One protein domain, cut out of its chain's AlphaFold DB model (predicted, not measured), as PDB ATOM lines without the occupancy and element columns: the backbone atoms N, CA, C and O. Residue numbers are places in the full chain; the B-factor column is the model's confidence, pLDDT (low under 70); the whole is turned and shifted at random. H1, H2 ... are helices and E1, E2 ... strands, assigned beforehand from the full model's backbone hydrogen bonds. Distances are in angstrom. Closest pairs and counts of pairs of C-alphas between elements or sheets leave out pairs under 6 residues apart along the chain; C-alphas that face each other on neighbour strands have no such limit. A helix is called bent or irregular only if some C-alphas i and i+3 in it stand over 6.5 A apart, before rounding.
ATOM      1  N   LEU A   3      41.761   6.291 -29.315       98.38
ATOM      2  CA  LEU A   3      42.925   6.846 -28.638       98.38
ATOM      3  C   LEU A   3      42.579   8.245 -28.131       98.38
ATOM      4  O   LEU A   3      42.259   9.117 -28.937       98.38
ATOM      5  N   VAL A   4      42.656   8.475 -26.825       98.44
ATOM      6  CA  VAL A   4      42.361   9.772 -26.201       98.44
ATOM      7  C   VAL A   4      43.643  10.334 -25.604       98.44
ATOM      8  O   VAL A   4      44.113   9.865 -24.570       98.44
ATOM      9  N   TYR A   5      44.222  11.330 -26.270       98.50
ATOM     10  CA  TYR A   5      45.414  12.037 -25.809       98.50
ATOM     11  C   TYR A   5      45.024  13.269 -24.997       98.50
ATOM     12  O   TYR A   5      44.261  14.108 -25.471       98.50
ATOM     13  N   ILE A   6      45.555  13.369 -23.785       98.25
ATOM     14  CA  ILE A   6      45.243  14.395 -22.795       98.25
ATOM     15  C   ILE A   6      46.539  15.139 -22.485       98.25
ATOM     16  O   ILE A   6      47.525  14.535 -22.061       98.25
ATOM     17  N   TYR A   7      46.545  16.448 -22.699       97.31
ATOM     18  CA  TYR A   7      47.691  17.318 -22.436       97.31
ATOM     19  C   TYR A   7      47.202  18.679 -21.954       97.31
ATOM     20  O   TYR A   7      46.026  18.983 -22.104       97.31
ATOM     21  N   HIS A   8      48.090  19.513 -21.425       96.69
ATOM     22  CA  HIS A   8      47.750  20.864 -20.997       96.69
ATOM     23  C   HIS A   8      48.519  21.872 -21.847       96.69
ATOM     24  O   HIS A   8      49.745  21.932 -21.775       96.69
ATOM     25  N   SER A   9      47.828  22.675 -22.656       95.25
ATOM     26  CA  SER A   9      48.479  23.606 -23.594       95.25
ATOM     27  C   SER A   9      49.321  24.691 -22.921       95.25
ATOM     28  O   SER A   9      50.364  25.064 -23.459       95.25
ATOM     29  N   ASP A  10      48.923  25.146 -21.731       95.38
ATOM     30  CA  ASP A  10      49.668  26.180 -20.995       95.38
ATOM     31  C   ASP A  10      50.834  25.643 -20.145       95.38
ATOM     32  O   ASP A  10      51.609  26.429 -19.596       95.38
ATOM     33  N   ILE A  11      50.980  24.319 -20.007       94.00
ATOM     34  CA  ILE A  11      52.017  23.701 -19.169       94.00
ATOM     35  C   ILE A  11      52.961  22.909 -20.064       94.00
ATOM     36  O   ILE A  11      52.570  21.989 -20.779       94.00
ATOM     37  N   LYS A  12      54.250  23.243 -20.004       93.44
ATOM     38  CA  LYS A  12      55.263  22.497 -20.749       93.44
ATOM     39  C   LYS A  12      55.512  21.138 -20.078       93.44
ATOM     40  O   LYS A  12      55.817  21.129 -18.883       93.44
ATOM     41  N   PRO A  13      55.499  20.020 -20.828       95.00
ATOM     42  CA  PRO A  13      55.876  18.727 -20.280       95.00
ATOM     43  C   PRO A  13      57.292  18.738 -19.698       95.00
ATOM     44  O   PRO A  13      58.222  19.310 -20.281       95.00
ATOM     45  N   VAL A  14      57.466  18.086 -18.550       93.50
ATOM     46  CA  VAL A  14      58.779  17.969 -17.902       93.50
ATOM     47  C   VAL A  14      59.692  17.026 -18.686       93.50
ATOM     48  O   VAL A  14      59.252  16.009 -19.221       93.50
ATOM     49  N   SER A  15      60.986  17.352 -18.756       93.50
ATOM     50  CA  SER A  15      61.980  16.575 -19.512       93.50
ATOM     51  C   SER A  15      62.465  15.355 -18.721       93.50
ATOM     52  O   SER A  15      63.591  15.332 -18.223       93.50
ATOM     53  N   ILE A  16      61.607  14.342 -18.606       94.12
ATOM     54  CA  ILE A  16      61.859  13.078 -17.896       94.12
ATOM     55  C   ILE A  16      61.569  11.873 -18.798       94.12
ATOM     56  O   ILE A  16      60.948  12.008 -19.850       94.12
ATOM     57  N   LEU A  17      61.992  10.679 -18.369       94.00
ATOM     58  CA  LEU A  17      61.916   9.451 -19.171       94.00
ATOM     59  C   LEU A  17      60.504   9.134 -19.695       94.00
ATOM     60  O   LEU A  17      60.364   8.729 -20.843       94.00
ATOM     61  N   VAL A  18      59.462   9.332 -18.884       95.75
ATOM     62  CA  VAL A  18      58.075   9.016 -19.279       95.75
ATOM     63  C   VAL A  18      57.522   9.940 -20.376       95.75
ATOM     64  O   VAL A  18      56.614   9.543 -21.100       95.75
ATOM     65  N   ASN A  19      58.125  11.123 -20.553       96.88
ATOM     66  CA  ASN A  19      57.790  12.120 -21.578       96.88
ATOM     67  C   ASN A  19      58.750  12.081 -22.780       96.88
ATOM     68  O   ASN A  19      58.844  13.047 -23.539       96.88
ATOM     69  N   ARG A  20      59.525  11.005 -22.946       96.62
ATOM     70  CA  ARG A  20      60.481  10.903 -24.053       96.62
ATOM     71  C   ARG A  20      59.764  11.070 -25.398       96.62
ATOM     72  O   ARG A  20      58.744  10.428 -25.634       96.62
ATOM     73  N   ASP A  21      60.329  11.913 -26.265       97.00
ATOM     74  CA  ASP A  21      59.824  12.192 -27.617       97.00
ATOM     75  C   ASP A  21      58.367  12.719 -27.657       97.00
ATOM     76  O   ASP A  21      57.659  12.538 -28.654       97.00
ATOM     77  N   ILE A  22      57.890  13.367 -26.584       96.50
ATOM     78  CA  ILE A  22      56.499  13.841 -26.474       96.50
ATOM     79  C   ILE A  22      56.109  14.818 -27.594       96.50
ATOM     80  O   ILE A  22      54.962  14.841 -28.038       96.50
ATOM     81  N   GLU A  23      57.063  15.581 -28.122       95.00
ATOM     82  CA  GLU A  23      56.857  16.511 -29.231       95.00
ATOM     83  C   GLU A  23      56.403  15.825 -30.530       95.00
ATOM     84  O   GLU A  23      55.772  16.464 -31.371       95.00
ATOM     85  N   LYS A  24      56.670  14.521 -30.682       97.12
ATOM     86  CA  LYS A  24      56.278  13.725 -31.857       97.12
ATOM     87  C   LYS A  24      54.889  13.107 -31.720       97.12
ATOM     88  O   LYS A  24      54.336  12.623 -32.704       97.12
ATOM     89  N   VAL A  25      54.294  13.110 -30.526       97.12
ATOM     90  CA  VAL A  25      53.023  12.412 -30.257       97.12
ATOM     91  C   VAL A  25      51.892  12.906 -31.154       97.12
ATOM     92  O   VAL A  25      51.163  12.093 -31.719       97.12
ATOM     93  N   LEU A  26      51.765  14.221 -31.344       96.88
ATOM     94  CA  LEU A  26      50.718  14.789 -32.198       96.88
ATOM     95  C   LEU A  26      50.875  14.375 -33.668       96.88
ATOM     96  O   LEU A  26      49.878  14.106 -34.341       96.88
ATOM     97  N   GLU A  27      52.113  14.278 -34.157       97.62
ATOM     98  CA  GLU A  27      52.409  13.779 -35.502       97.62
ATOM     99  C   GLU A  27      51.980  12.311 -35.644       97.62
ATOM    100  O   GLU A  27      51.226  11.979 -36.562       97.62
ATOM    101  N   LEU A  28      52.361  11.456 -34.688       98.19
ATOM    102  CA  LEU A  28      52.013  10.031 -34.682       98.19
ATOM    103  C   LEU A  28      50.494   9.802 -34.588       98.19
ATOM    104  O   LEU A  28      49.948   8.955 -35.297       98.19
ATOM    105  N   LEU A  29      49.783  10.580 -33.766       97.94
ATOM    106  CA  LEU A  29      48.317  10.530 -33.691       97.94
ATOM    107  C   LEU A  29      47.670  10.936 -35.018       97.94
ATOM    108  O   LEU A  29      46.712  10.294 -35.454       97.94
ATOM    109  N   GLY A  30      48.200  11.971 -35.677       97.44
ATOM    110  CA  GLY A  30      47.747  12.398 -36.999       97.44
ATOM    111  C   GLY A  30      47.969  11.326 -38.068       97.44
ATOM    112  O   GLY A  30      47.122  11.126 -38.941       97.44
ATOM    113  N   GLU A  31      49.077  10.594 -37.993       96.56
ATOM    114  CA  GLU A  31      49.330   9.445 -38.858       96.56
ATOM    115  C   GLU A  31      48.365   8.278 -38.615       96.56
ATOM    116  O   GLU A  31      47.821   7.720 -39.570       96.56
ATOM    117  N   LEU A  32      48.133   7.906 -37.356       96.56
ATOM    118  CA  LEU A  32      47.176   6.858 -36.989       96.56
ATOM    119  C   LEU A  32      45.757   7.226 -37.433       96.56
ATOM    120  O   LEU A  32      45.043   6.387 -37.985       96.56
ATOM    121  N   HIS A  33      45.387   8.500 -37.299       96.00
ATOM    122  CA  HIS A  33      44.107   9.005 -37.775       96.00
ATOM    123  C   HIS A  33      43.942   8.847 -39.293       96.00
ATOM    124  O   HIS A  33      42.923   8.336 -39.756       96.00
ATOM    125  N   LYS A  34      44.973   9.186 -40.083       95.56
ATOM    126  CA  LYS A  34      44.978   8.964 -41.546       95.56
ATOM    127  C   LYS A  34      44.839   7.485 -41.923       95.56
ATOM    128  O   LYS A  34      44.315   7.179 -42.990       95.56
ATOM    129  N   ARG A  35      45.298   6.576 -41.059       93.62
ATOM    130  CA  ARG A  35      45.164   5.117 -41.208       93.62
ATOM    131  C   ARG A  35      43.818   4.576 -40.689       93.62
ATOM    132  O   ARG A  35      43.614   3.366 -40.700       93.62
ATOM    133  N   GLY A  36      42.895   5.445 -40.270       94.06
ATOM    134  CA  GLY A  36      41.537   5.083 -39.851       94.06
ATOM    135  C   GLY A  36      41.373   4.788 -38.357       94.06
ATOM    136  O   GLY A  36      40.315   4.307 -37.953       94.06
ATOM    137  N   VAL A  37      42.381   5.068 -37.526       95.69
ATOM    138  CA  VAL A  37      42.258   4.959 -36.066       95.69
ATOM    139  C   VAL A  37      41.523   6.186 -35.521       95.69
ATOM    140  O   VAL A  37      41.807   7.324 -35.901       95.69
ATOM    141  N   SER A  38      40.558   5.970 -34.624       96.75
ATOM    142  CA  SER A  38      39.873   7.076 -33.950       96.75
ATOM    143  C   SER A  38      40.817   7.706 -32.931       96.75
ATOM    144  O   SER A  38      41.222   7.034 -31.986       96.75
ATOM    145  N   CYS A  39      41.155   8.980 -33.123       97.38
ATOM    146  CA  CYS A  39      42.030   9.741 -32.237       97.38
ATOM    147  C   CYS A  39      41.288  10.992 -31.761       97.38
ATOM    148  O   CYS A  39      40.804  11.776 -32.579       97.38
ATOM    149  N   ARG A  40      41.243  11.200 -30.449       97.38
ATOM    150  CA  ARG A  40      40.701  12.388 -29.797       97.38
ATOM    151  C   ARG A  40      41.809  13.069 -29.011       97.38
ATOM    152  O   ARG A  40      42.581  12.416 -28.318       97.38
ATOM    153  N   ILE A  41      41.869  14.390 -29.116       97.62
ATOM    154  CA  ILE A  41      42.811  15.224 -28.373       97.62
ATOM    155  C   ILE A  41      41.999  16.074 -27.396       97.62
ATOM    156  O   ILE A  41      41.007  16.692 -27.785       97.62
ATOM    157  N   ILE A  42      42.403  16.067 -26.131       97.44
ATOM    158  CA  ILE A  42      41.785  16.805 -25.035       97.44
ATOM    159  C   ILE A  42      42.840  17.739 -24.451       97.44
ATOM    160  O   ILE A  42      43.894  17.289 -24.006       97.44
ATOM    161  N   ASP A  43      42.528  19.032 -24.448       96.88
ATOM    162  CA  ASP A  43      43.319  20.040 -23.751       96.88
ATOM    163  C   ASP A  43      42.765  20.243 -22.336       96.88
ATOM    164  O   ASP A  43      41.641  20.719 -22.154       96.88
ATOM    165  N   ALA A  44      43.544  19.844 -21.338       95.38
ATOM    166  CA  ALA A  44      43.205  19.901 -19.928       95.38
ATOM    167  C   ALA A  44      43.138  21.338 -19.390       95.38
ATOM    168  O   ALA A  44      42.477  21.545 -18.377       95.38
ATOM    169  N   SER A  45      43.734  22.331 -20.067       94.69
ATOM    170  CA  SER A  45      43.622  23.742 -19.649       94.69
ATOM    171  C   SER A  45      42.184  24.267 -19.702       94.69
ATOM    172  O   SER A  45      41.816  25.180 -18.965       94.69
ATOM    173  N   GLY A  46      41.354  23.669 -20.562       92.31
ATOM    174  CA  GLY A  46      39.936  23.989 -20.700       92.31
ATOM    175  C   GLY A  46      39.009  23.157 -19.813       92.31
ATOM    176  O   GLY A  46      37.792  23.317 -19.916       92.31
ATOM    177  N   LEU A  47      39.545  22.249 -18.991       93.00
ATOM    178  CA  LEU A  47      38.762  21.366 -18.130       93.00
ATOM    179  C   LEU A  47      38.764  21.849 -16.681       93.00
ATOM    180  O   LEU A  47      39.748  22.384 -16.181       93.00
ATOM    181  N   ASP A  48      37.656  21.607 -15.987       92.69
ATOM    182  CA  ASP A  48      37.628  21.717 -14.534       92.69
ATOM    183  C   ASP A  48      38.318  20.510 -13.868       92.69
ATOM    184  O   ASP A  48      38.477  19.438 -14.463       92.69
ATOM    185  N   GLU A  49      38.691  20.672 -12.600       87.44
ATOM    186  CA  GLU A  49      39.395  19.648 -11.821       87.44
ATOM    187  C   GLU A  49      38.629  18.318 -11.728       87.44
ATOM    188  O   GLU A  49      39.249  17.257 -11.773       87.44
ATOM    189  N   ASN A  50      37.291  18.333 -11.649       90.81
ATOM    190  CA  ASN A  50      36.508  17.094 -11.579       90.81
ATOM    191  C   ASN A  50      36.543  16.343 -12.910       90.81
ATOM    192  O   ASN A  50      36.609  15.112 -12.916       90.81
ATOM    193  N   SER A  51      36.530  17.067 -14.028       94.06
ATOM    194  CA  SER A  51      36.660  16.490 -15.367       94.06
ATOM    195  C   SER A  51      38.026  15.820 -15.560       94.06
ATOM    196  O   SER A  51      38.089  14.675 -16.015       94.06
ATOM    197  N   VAL A  52      39.118  16.475 -15.144       92.81
ATOM    198  CA  VAL A  52      40.470  15.878 -15.165       92.81
ATOM    199  C   VAL A  52      40.543  14.664 -14.236       92.81
ATOM    200  O   VAL A  52      41.031  13.604 -14.630       92.81
ATOM    201  N   ARG A  53      39.983  14.775 -13.027       92.38
ATOM    202  CA  ARG A  53      39.944  13.682 -12.048       92.38
ATOM    203  C   ARG A  53      39.149  12.475 -12.549       92.38
ATOM    204  O   ARG A  53      39.553  11.342 -12.303       92.38
ATOM    205  N   SER A  54      38.054  12.693 -13.277       94.88
ATOM    206  CA  SER A  54      37.283  11.613 -13.901       94.88
ATOM    207  C   SER A  54      38.114  10.854 -14.938       94.88
ATOM    208  O   SER A  54      38.115   9.626 -14.922       94.88
ATOM    209  N   LEU A  55      38.862  11.561 -15.792       96.50
ATOM    210  CA  LEU A  55      39.776  10.936 -16.757       96.50
ATOM    211  C   LEU A  55      40.903  10.163 -16.055       96.50
ATOM    212  O   LEU A  55      41.296   9.088 -16.505       96.50
ATOM    213  N   TYR A  56      41.401  10.677 -14.930       96.50
ATOM    214  CA  TYR A  56      42.381   9.956 -14.123       96.50
ATOM    215  C   TYR A  56      41.798   8.678 -13.497       96.50
ATOM    216  O   TYR A  56      42.480   7.658 -13.430       96.50
ATOM    217  N   PHE A  57      40.529   8.665 -13.081       96.00
ATOM    218  CA  PHE A  57      39.903   7.430 -12.600       96.00
ATOM    219  C   PHE A  57      39.721   6.383 -13.702       96.00
ATOM    220  O   PHE A  57      39.930   5.196 -13.438       96.00
ATOM    221  N   ASP A  58      39.424   6.803 -14.933       96.81
ATOM    222  CA  ASP A  58      39.447   5.904 -16.090       96.81
ATOM    223  C   ASP A  58      40.851   5.315 -16.301       96.81
ATOM    224  O   ASP A  58      40.991   4.109 -16.510       96.81
ATOM    225  N   ALA A  59      41.897   6.139 -16.167       97.19
ATOM    226  CA  ALA A  59      43.292   5.704 -16.234       97.19
ATOM    227  C   ALA A  59      43.633   4.648 -15.174       97.19
ATOM    228  O   ALA A  59      44.274   3.642 -15.480       97.19
ATOM    229  N   VAL A  60      43.173   4.846 -13.937       96.38
ATOM    230  CA  VAL A  60      43.333   3.872 -12.849       96.38
ATOM    231  C   VAL A  60      42.614   2.564 -13.184       96.38
ATOM    232  O   VAL A  60      43.181   1.489 -13.011       96.38
ATOM    233  N   GLY A  61      41.385   2.630 -13.702       96.06
ATOM    234  CA  GLY A  61      40.658   1.444 -14.165       96.06
ATOM    235  C   GLY A  61      41.427   0.682 -15.248       96.06
ATOM    236  O   GLY A  61      41.618  -0.532 -15.140       96.06
ATOM    237  N   ALA A  62      41.942   1.409 -16.238       96.06
ATOM    238  CA  ALA A  62      42.744   0.861 -17.322       96.06
ATOM    239  C   ALA A  62      44.030   0.192 -16.818       96.06
ATOM    240  O   ALA A  62      44.359  -0.906 -17.266       96.06
ATOM    241  N   SER A  63      44.720   0.782 -15.835       95.94
ATOM    242  CA  SER A  63      45.962   0.208 -15.305       95.94
ATOM    243  C   SER A  63      45.746  -1.141 -14.614       95.94
ATOM    244  O   SER A  63      46.602  -2.025 -14.691       95.94
ATOM    245  N   PHE A  64      44.585  -1.354 -13.981       93.56
ATOM    246  CA  PHE A  64      44.214  -2.677 -13.466       93.56
ATOM    247  C   PHE A  64      43.984  -3.693 -14.590       93.56
ATOM    248  O   PHE A  64      44.367  -4.858 -14.445       93.56
ATOM    249  N   MET A  65      43.378  -3.274 -15.705       91.69
ATOM    250  CA  MET A  65      43.121  -4.146 -16.854       91.69
ATOM    251  C   MET A  65      44.415  -4.551 -17.566       91.69
ATOM    252  O   MET A  65      44.612  -5.740 -17.834       91.69
ATOM    253  N   SER A  66      45.314  -3.596 -17.818       89.69
ATOM    254  CA  SER A  66      46.598  -3.839 -18.486       89.69
ATOM    255  C   SER A  66      47.717  -4.295 -17.543       89.69
ATOM    256  O   SER A  66      48.811  -4.625 -18.000       89.69
ATOM    257  N   LYS A  67      47.430  -4.410 -16.237       92.19
ATOM    258  CA  LYS A  67      48.373  -4.828 -15.182       92.19
ATOM    259  C   LYS A  67      49.649  -3.980 -15.169       92.19
ATOM    260  O   LYS A  67      50.750  -4.510 -15.012       92.19
ATOM    261  N   CYS A  68      49.489  -2.674 -15.331       93.31
ATOM    262  CA  CYS A  68      50.576  -1.707 -15.285       93.31
ATOM    263  C   CYS A  68      50.461  -0.800 -14.052       93.31
ATOM    264  O   CYS A  68      49.431  -0.742 -13.376       93.31
ATOM    265  N   GLU A  69      51.541  -0.091 -13.748       93.88
ATOM    266  CA  GLU A  69      51.595   0.882 -12.666       93.88
ATOM    267  C   GLU A  69      51.640   2.301 -13.243       93.88
ATOM    268  O   GLU A  69      52.515   2.640 -14.037       93.88
ATOM    269  N   ILE A  70      50.693   3.142 -12.826       95.25
ATOM    270  CA  ILE A  70      50.642   4.557 -13.231       95.25
ATOM    271  C   ILE A  70      50.759   5.529 -12.061       95.25
ATOM    272  O   ILE A  70      50.986   6.719 -12.264       95.25
ATOM    273  N   ARG A  71      50.601   5.035 -10.826       90.94
ATOM    274  CA  ARG A  71      50.505   5.891  -9.644       90.94
ATOM    275  C   ARG A  71      51.787   6.688  -9.436       90.94
ATOM    276  O   ARG A  71      51.720   7.906  -9.414       90.94
ATOM    277  N   GLU A  72      52.938   6.015  -9.392       90.19
ATOM    278  CA  GLU A  72      54.256   6.659  -9.249       90.19
ATOM    279  C   GLU A  72      54.567   7.672 -10.360       90.19
ATOM    280  O   GLU A  72      55.400   8.554 -10.175       90.19
ATOM    281  N   ILE A  73      53.913   7.549 -11.518       94.19
ATOM    282  CA  ILE A  73      54.119   8.447 -12.653       94.19
ATOM    283  C   ILE A  73      53.309   9.725 -12.472       94.19
ATOM    284  O   ILE A  73      53.834  10.812 -12.684       94.19
ATOM    285  N   PHE A  74      52.034   9.606 -12.100       95.31
ATOM    286  CA  PHE A  74      51.117  10.745 -12.078       95.31
ATOM    287  C   PHE A  74      50.894  11.359 -10.693       95.31
ATOM    288  O   PHE A  74      50.203  12.372 -10.601       95.31
ATOM    289  N   MET A  75      51.433  10.781  -9.619       90.69
ATOM    290  CA  MET A  75      51.267  11.302  -8.258       90.69
ATOM    291  C   MET A  75      52.293  12.378  -7.890       90.69
ATOM    292  O   MET A  75      53.445  12.325  -8.319       90.69
ATOM    293  N   SER A  76      51.884  13.307  -7.027       87.94
ATOM    294  CA  SER A  76      52.788  14.110  -6.197       87.94
ATOM    295  C   SER A  76      52.903  13.500  -4.789       87.94
ATOM    296  O   SER A  76      52.318  12.453  -4.513       87.94
ATOM    297  N   GLU A  77      53.660  14.136  -3.885       82.25
ATOM    298  CA  GLU A  77      53.749  13.697  -2.480       82.25
ATOM    299  C   GLU A  77      52.388  13.745  -1.761       82.25
ATOM    300  O   GLU A  77      52.112  12.894  -0.915       82.25
ATOM    301  N   ASP A  78      51.527  14.698  -2.137       81.31
ATOM    302  CA  ASP A  78      50.279  15.008  -1.431       81.31
ATOM    303  C   ASP A  78      49.007  14.596  -2.198       81.31
ATOM    304  O   ASP A  78      47.934  14.489  -1.599       81.31
ATOM    305  N   GLU A  79      49.093  14.363  -3.514       84.00
ATOM    306  CA  GLU A  79      47.916  14.145  -4.363       84.00
ATOM    307  C   GLU A  79      48.155  13.138  -5.506       84.00
ATOM    308  O   GLU A  79      49.020  13.309  -6.370       84.00
ATOM    309  N   ASP A  80      47.328  12.087  -5.546       85.00
ATOM    310  CA  ASP A  80      47.294  11.132  -6.656       85.00
ATOM    311  C   ASP A  80      46.743  11.802  -7.926       85.00
ATOM    312  O   ASP A  80      45.698  12.451  -7.895       85.00
ATOM    313  N   GLY A  81      47.406  11.586  -9.064       88.31
ATOM    314  CA  GLY A  81      46.976  12.140 -10.351       88.31
ATOM    315  C   GLY A  81      47.332  13.613 -10.560       88.31
ATOM    316  O   GLY A  81      46.968  14.172 -11.589       88.31
ATOM    317  N   TYR A  82      48.071  14.237  -9.637       91.38
ATOM    318  CA  TYR A  82      48.470  15.644  -9.716       91.38
ATOM    319  C   TYR A  82      49.140  16.035 -11.046       91.38
ATOM    320  O   TYR A  82      48.886  17.127 -11.556       91.38
ATOM    321  N   PHE A  83      49.970  15.158 -11.626       94.44
ATOM    322  CA  PHE A  83      50.666  15.414 -12.898       94.44
ATOM    323  C   PHE A  83      49.882  14.968 -14.140       94.44
ATOM    324  O   PHE A  83      50.313  15.240 -15.265       94.44
ATOM    325  N   PHE A  84      48.754  14.272 -13.965       96.62
ATOM    326  CA  PHE A  84      47.997  13.656 -15.052       96.62
ATOM    327  C   PHE A  84      47.459  14.699 -16.032       96.62
ATOM    328  O   PHE A  84      46.698  15.595 -15.665       96.62
ATOM    329  N   GLY A  85      47.859  14.580 -17.298       93.69
ATOM    330  CA  GLY A  85      47.431  15.494 -18.352       93.69
ATOM    331  C   GLY A  85      48.028  16.898 -18.239       93.69
ATOM    332  O   GLY A  85      47.688  17.732 -19.068       93.69
ATOM    333  N   ARG A  86      48.908  17.161 -17.259       94.00
ATOM    334  CA  ARG A  86      49.575  18.451 -17.016       94.00
ATOM    335  C   ARG A  86      51.038  18.387 -17.453       94.00
ATOM    336  O   ARG A  86      51.324  18.353 -18.648       94.00
ATOM    337  N   GLU A  87      51.970  18.329 -16.502       95.31
ATOM    338  CA  GLU A  87      53.401  18.150 -16.749       95.31
ATOM    339  C   GLU A  87      53.716  16.792 -17.392       95.31
ATOM    340  O   GLU A  87      54.755  16.642 -18.045       95.31
ATOM    341  N   ILE A  88      52.833  15.804 -17.219       97.25
ATOM    342  CA  ILE A  88      52.922  14.487 -17.848       97.25
ATOM    343  C   ILE A  88      51.622  14.251 -18.626       97.25
ATOM    344  O   ILE A  88      50.599  13.891 -18.035       97.25
ATOM    345  N   PRO A  89      51.633  14.464 -19.954       97.75
ATOM    346  CA  PRO A  89      50.513  14.101 -20.806       97.75
ATOM    347  C   PRO A  89      50.166  12.619 -20.669       97.75
ATOM    348  O   PRO A  89      51.027  11.792 -20.363       97.75
ATOM    349  N   ALA A  90      48.910  12.285 -20.934       98.31
ATOM    350  CA  ALA A  90      48.408  10.923 -20.853       98.31
ATOM    351  C   ALA A  90      47.760  10.496 -22.172       98.31
ATOM    352  O   ALA A  90      47.200  11.306 -22.908       98.31
ATOM    353  N   LEU A  91      47.818   9.205 -22.466       98.62
ATOM    354  CA  LEU A  91      47.083   8.568 -23.547       98.62
ATOM    355  C   LEU A  91      46.237   7.449 -22.951       98.62
ATOM    356  O   LEU A  91      46.782   6.524 -22.356       98.62
ATOM    357  N   LEU A  92      44.927   7.511 -23.154       98.31
ATOM    358  CA  LEU A  92      44.003   6.431 -22.828       98.31
ATOM    359  C   LEU A  92      43.580   5.698 -24.095       98.31
ATOM    360  O   LEU A  92      43.287   6.321 -25.118       98.31
ATOM    361  N   ILE A  93      43.520   4.374 -24.012       98.12
ATOM    362  CA  ILE A  93      42.969   3.526 -25.067       98.12
ATOM    363  C   ILE A  93      41.597   3.047 -24.616       98.12
ATOM    364  O   ILE A  93      41.483   2.362 -23.603       98.12
ATOM    365  N   TYR A  94      40.567   3.368 -25.393       97.88
ATOM    366  CA  TYR A  94      39.199   2.933 -25.145       97.88
ATOM    367  C   TYR A  94      38.759   1.845 -26.127       97.88
ATOM    368  O   TYR A  94      38.917   1.959 -27.350       97.88
ATOM    369  N   GLU A  95      38.097   0.818 -25.605       96.00
ATOM    370  CA  GLU A  95      37.382  -0.197 -26.376       96.00
ATOM    371  C   GLU A  95      35.951  -0.328 -25.860       96.00
ATOM    372  O   GLU A  95      35.713  -0.516 -24.672       96.00
ATOM    373  N   GLY A  96      34.966  -0.174 -26.751       93.00
ATOM    374  CA  GLY A  96      33.554  -0.238 -26.356       93.00
ATOM    375  C   GLY A  96      33.145   0.804 -25.305       93.00
ATOM    376  O   GLY A  96      32.203   0.560 -24.560       93.00
ATOM    377  N   GLY A  97      33.851   1.940 -25.226       91.81
ATOM    378  CA  GLY A  97      33.611   2.988 -24.228       91.81
ATOM    379  C   GLY A  97      34.266   2.744 -22.864       91.81
ATOM    380  O   GLY A  97      34.056   3.539 -21.955       91.81
ATOM    381  N   VAL A  98      35.067   1.687 -22.716       94.81
ATOM    382  CA  VAL A  98      35.821   1.378 -21.491       94.81
ATOM    383  C   VAL A  98      37.305   1.615 -21.742       94.81
ATOM    384  O   VAL A  98      37.823   1.171 -22.766       94.81
ATOM    385  N   ALA A  99      37.987   2.303 -20.826       97.12
ATOM    386  CA  ALA A  99      39.436   2.466 -20.887       97.12
ATOM    387  C   ALA A  99      40.116   1.127 -20.558       97.12
ATOM    388  O   ALA A  99      39.928   0.580 -19.472       97.12
ATOM    389  N   VAL A 100      40.874   0.587 -21.512       97.44
ATOM    390  CA  VAL A 100      41.527  -0.729 -21.410       97.44
ATOM    391  C   VAL A 100      43.036  -0.635 -21.217       97.44
ATOM    392  O   VAL A 100      43.647  -1.600 -20.768       97.44
ATOM    393  N   ASP A 101      43.632   0.511 -21.551       97.56
ATOM    394  CA  ASP A 101      45.049   0.775 -21.317       97.56
ATOM    395  C   ASP A 101      45.336   2.276 -21.171       97.56
ATOM    396  O   ASP A 101      44.530   3.128 -21.566       97.56
ATOM    397  N   VAL A 102      46.498   2.590 -20.605       98.12
ATOM    398  CA  VAL A 102      46.949   3.946 -20.285       98.12
ATOM    399  C   VAL A 102      48.455   4.078 -20.490       98.12
ATOM    400  O   VAL A 102      49.209   3.182 -20.127       98.12
ATOM    401  N   TYR A 103      48.897   5.219 -21.019       98.31
ATOM    402  CA  TYR A 103      50.306   5.579 -21.180       98.31
ATOM    403  C   TYR A 103      50.564   7.037 -20.749       98.31
ATOM    404  O   TYR A 103      49.662   7.863 -20.869       98.31
ATOM    405  N   PRO A 104      51.789   7.395 -20.325       98.12
ATOM    406  CA  PRO A 104      52.866   6.470 -19.995       98.12
ATOM    407  C   PRO A 104      52.500   5.580 -18.802       98.12
ATOM    408  O   PRO A 104      51.759   5.985 -17.908       98.12
ATOM    409  N   HIS A 105      53.033   4.364 -18.794       97.56
ATOM    410  CA  HIS A 105      52.897   3.450 -17.666       97.56
ATOM    411  C   HIS A 105      54.221   2.766 -17.342       97.56
ATOM    412  O   HIS A 105      55.168   2.773 -18.136       97.56
ATOM    413  N   LYS A 106      54.279   2.153 -16.166       95.69
ATOM    414  CA  LYS A 106      55.374   1.304 -15.722       95.69
ATOM    415  C   LYS A 106      54.945  -0.156 -15.803       95.69
ATOM    416  O   LYS A 106      53.855  -0.542 -15.390       95.69
ATOM    417  N   THR A 107      55.831  -0.957 -16.364       91.75
ATOM    418  CA  THR A 107      55.775  -2.419 -16.376       91.75
ATOM    419  C   THR A 107      56.766  -2.951 -15.343       91.75
ATOM    420  O   THR A 107      57.555  -2.187 -14.787       91.75
ATOM    421  N   GLU A 108      56.789  -4.264 -15.122       86.69
ATOM    422  CA  GLU A 108      57.740  -4.903 -14.200       86.69
ATOM    423  C   GLU A 108      59.212  -4.542 -14.498       86.69
ATOM    424  O   GLU A 108      60.019  -4.432 -13.577       86.69
ATOM    425  N   PHE A 109      59.560  -4.305 -15.770       86.00
ATOM    426  CA  PHE A 109      60.955  -4.155 -16.207       86.00
ATOM    427  C   PHE A 109      61.312  -2.782 -16.792       86.00
ATOM    428  O   PHE A 109      62.493  -2.485 -16.962       86.00
ATOM    429  N   SER A 110      60.328  -1.958 -17.158       92.81
ATOM    430  CA  SER A 110      60.560  -0.697 -17.879       92.81
ATOM    431  C   SER A 110      59.346   0.226 -17.828       92.81
ATOM    432  O   SER A 110      58.235  -0.196 -17.516       92.81
ATOM    433  N   TYR A 111      59.539   1.477 -18.230       94.75
ATOM    434  CA  TYR A 111      58.453   2.352 -18.657       94.75
ATOM    435  C   TYR A 111      58.104   2.104 -20.123       94.75
ATOM    436  O   TYR A 111      58.985   1.786 -20.928       94.75
ATOM    437  N   VAL A 112      56.833   2.295 -20.463       97.25
ATOM    438  CA  VAL A 112      56.366   2.416 -21.846       97.25
ATOM    439  C   VAL A 112      55.779   3.809 -21.998       97.25
ATOM    440  O   VAL A 112      54.850   4.189 -21.280       97.25
ATOM    441  N   THR A 113      56.370   4.600 -22.888       98.12
ATOM    442  CA  THR A 113      55.953   5.986 -23.126       98.12
ATOM    443  C   THR A 113      54.786   6.055 -24.111       98.12
ATOM    444  O   THR A 113      54.498   5.093 -24.827       98.12
ATOM    445  N   ILE A 114      54.138   7.221 -24.206       98.44
ATOM    446  CA  ILE A 114      53.134   7.474 -25.255       98.44
ATOM    447  C   ILE A 114      53.761   7.290 -26.641       98.44
ATOM    448  O   ILE A 114      53.164   6.662 -27.513       98.44
ATOM    449  N   TYR A 115      54.987   7.784 -26.833       98.38
ATOM    450  CA  TYR A 115      55.722   7.612 -28.080       98.38
ATOM    451  C   TYR A 115      55.922   6.128 -28.425       98.38
ATOM    452  O   TYR A 115      55.629   5.728 -29.551       98.38
ATOM    453  N   ASP A 116      56.377   5.312 -27.465       97.88
ATOM    454  CA  ASP A 116      56.608   3.873 -27.673       97.88
ATOM    455  C   ASP A 116      55.329   3.162 -28.128       97.88
ATOM    456  O   ASP A 116      55.345   2.414 -29.110       97.88
ATOM    457  N   CYS A 117      54.212   3.448 -27.454       97.69
ATOM    458  CA  CYS A 117      52.902   2.894 -27.774       97.69
ATOM    459  C   CYS A 117      52.470   3.242 -29.209       97.69
ATOM    460  O   CYS A 117      52.236   2.351 -30.032       97.69
ATOM    461  N   LEU A 118      52.416   4.537 -29.538       98.19
ATOM    462  CA  LEU A 118      51.937   4.997 -30.843       98.19
ATOM    463  C   LEU A 118      52.846   4.525 -31.982       98.19
ATOM    464  O   LEU A 118      52.358   4.134 -33.046       98.19
ATOM    465  N   LYS A 119      54.165   4.516 -31.757       97.94
ATOM    466  CA  LYS A 119      55.131   4.034 -32.743       97.94
ATOM    467  C   LYS A 119      54.954   2.537 -33.008       97.94
ATOM    468  O   LYS A 119      54.909   2.140 -34.172       97.94
ATOM    469  N   SER A 120      54.768   1.736 -31.958       96.69
ATOM    470  CA  SER A 120      54.483   0.302 -32.091       96.69
ATOM    471  C   SER A 120      53.191   0.048 -32.874       96.69
ATOM    472  O   SER A 120      53.179  -0.791 -33.773       96.69
ATOM    473  N   MET A 121      52.119   0.806 -32.607       96.31
ATOM    474  CA  MET A 121      50.857   0.683 -33.354       96.31
ATOM    475  C   MET A 121      51.028   0.976 -34.848       96.31
ATOM    476  O   MET A 121      50.482   0.256 -35.687       96.31
ATOM    477  N   ILE A 122      51.785   2.019 -35.195       96.06
ATOM    478  CA  ILE A 122      52.086   2.355 -36.593       96.06
ATOM    479  C   ILE A 122      52.850   1.213 -37.263       96.06
ATOM    480  O   ILE A 122      52.447   0.750 -38.332       96.06
ATOM    481  N   ASP A 123      53.901   0.712 -36.615       95.50
ATOM    482  CA  ASP A 123      54.730  -0.363 -37.157       95.50
ATOM    483  C   ASP A 123      53.921  -1.666 -37.345       95.50
ATOM    484  O   ASP A 123      54.144  -2.419 -38.297       95.50
ATOM    485  N   GLU A 124      52.948  -1.944 -36.471       93.62
ATOM    486  CA  GLU A 124      52.016  -3.066 -36.631       93.62
ATOM    487  C   GLU A 124      51.057  -2.894 -37.813       93.62
ATOM    488  O   GLU A 124      50.822  -3.853 -38.557       93.62
ATOM    489  N   LEU A 125      50.508  -1.693 -38.011       90.88
ATOM    490  CA  LEU A 125      49.648  -1.399 -39.160       90.88
ATOM    491  C   LEU A 125      50.421  -1.518 -40.474       90.88
ATOM    492  O   LEU A 125      49.908  -2.104 -41.430       90.88
ATOM    493  N   ASP A 126      51.666  -1.046 -40.506       90.50
ATOM    494  CA  ASP A 126      52.529  -1.156 -41.680       90.50
ATOM    495  C   ASP A 126      52.822  -2.635 -42.005       90.50
ATOM    496  O   ASP A 126      52.680  -3.057 -43.154       90.50
ATOM    497  N   LYS A 127      53.108  -3.479 -40.999       89.81
ATOM    498  CA  LYS A 127      53.273  -4.938 -41.192       89.81
ATOM    499  C   LYS A 127      52.013  -5.611 -41.749       89.81
ATOM    500  O   LYS A 127      52.112  -6.477 -42.624       89.81
ATOM    501  N   ARG A 128      50.828  -5.222 -41.266       81.88
ATOM    502  CA  ARG A 128      49.540  -5.753 -41.750       81.88
ATOM    503  C   ARG A 128      49.241  -5.305 -43.184       81.88
ATOM    504  O   ARG A 128      48.749  -6.110 -43.968       81.88
ATOM    505  N   GLY A 129      49.599  -4.072 -43.547       65.06
ATOM    506  CA  GLY A 129      49.473  -3.550 -44.913       65.06
ATOM    507  C   GLY A 129      50.427  -4.198 -45.926       65.06
ATOM    508  O   GLY A 129      50.103  -4.276 -47.110       65.06
ATOM    509  N   VAL A 130      51.579  -4.709 -45.476       57.62
ATOM    510  CA  VAL A 130      52.555  -5.415 -46.329       57.62
ATOM    511  C   VAL A 130      52.148  -6.868 -46.616       57.62
ATOM    512  O   VAL A 130      52.489  -7.384 -47.674       57.62
ATOM    513  N   SER A 131      51.357  -7.517 -45.751       50.56
ATOM    514  CA  SER A 131      50.890  -8.908 -45.960       50.56
ATOM    515  C   SER A 131      49.745  -9.058 -46.979       50.56
ATOM    516  O   SER A 131      49.205 -10.150 -47.137       50.56
ATOM    517  N   GLY A 132      49.353  -7.975 -47.659       48.41
ATOM    518  CA  GLY A 132      48.267  -7.948 -48.647       48.41
ATOM    519  C   GLY A 132      48.705  -7.690 -50.094       48.41
ATOM    520  O   GLY A 132      47.864  -7.272 -50.890       48.41
TER     521      GLY A 132
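What this domain is: This is residues 3 to 132 of the 133 residues of an uncharacterized protein of Thermoprotei archaeon (UniProt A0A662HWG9). A strongly twisted sheet of four strands forms the middle layer, with H2 covering one face and H1 and H4 side by side on the other; H4 packs on the sheet only through its first turns and runs outward, and residues 127 to 132 stick out. The short H3 lies off the sheet, between a tight link from H2 and a long link to E3. The printed part has 130 residues with four named helices and four named strands, which follow each other along the chain as E1 H1 E2 H2 H3 E3 E4 H4; the sheet runs E2, E1, E3, E4, mixed, and the class is mixed, helices and strands. The whole is compact, with a radius of gyration of the C-alphas of 14.4 A, yet elongated, spanning 52 by 32 by 31 A.

Where its parts are: In the sheet, E1 is residues 3 to 7, 13.1 A long, beginning at C-alpha 3 (42.925, 6.846, -28.638). E2 is residues 38 to 43, 16.9 A; E3 residues 90 to 95, 16.6 A; E4 residues 98 to 103, 15.1 A. H2, residues 49 to 66, measures 25.5 A, H1, residues 22 to 34, 19.6 A, and H3, residues 71 to 74, 5.5 A. H4, residues 114 to 130, measures 24.7 A and ends at C-alpha 130 (52.555, -5.415, -46.329). H1 is irregular: C-alphas 23 and 26 are 7.0 A apart.

How they stand to each other: E2 and E1 are parallel, with N 5 and O 40 at 2.8 A; E1, H1 and E2 form a strand-helix-strand unit, two parallel neighbour strands with a helix between, its crossover right-handed. E1 and E3 are antiparallel, with N 4 and O 92 at 2.8 A. E3 and E4 form an antiparallel hairpin, with N 91 and O 103 at 2.8 A. H2 is on the sheet at a height of 8.3 A; its closest C-alphas to E4 are those of Ala 62 and Val 100, 4.6 A. On the opposite face, in three layers with helices on both faces, are H1, at a height of 9.8 A, and H4, at 13.9 A. H1 and H4 touch, closest at the C-alphas of Val 25 and Tyr 115, 5.9 A, at a shallow tilt of 32 degrees, the same way. H3 is not on the sheet. In H2 and H4 every O i to N i+4 pair is within hydrogen-bond range, in H1 7 of 9; H3 is too short for such a pair.

The domain as a whole: The C-alphas farthest apart are those of Asp 78 and Gly 132, 52.5 A. The printed part has no cut. The links E1 to H1 and H3 to E3 are long. Residues 105 to 106 pair antiparallel with 111 to 112. Residues 129 to 132 are under 70 in pLDDT; the mean of the printed part is 93.5.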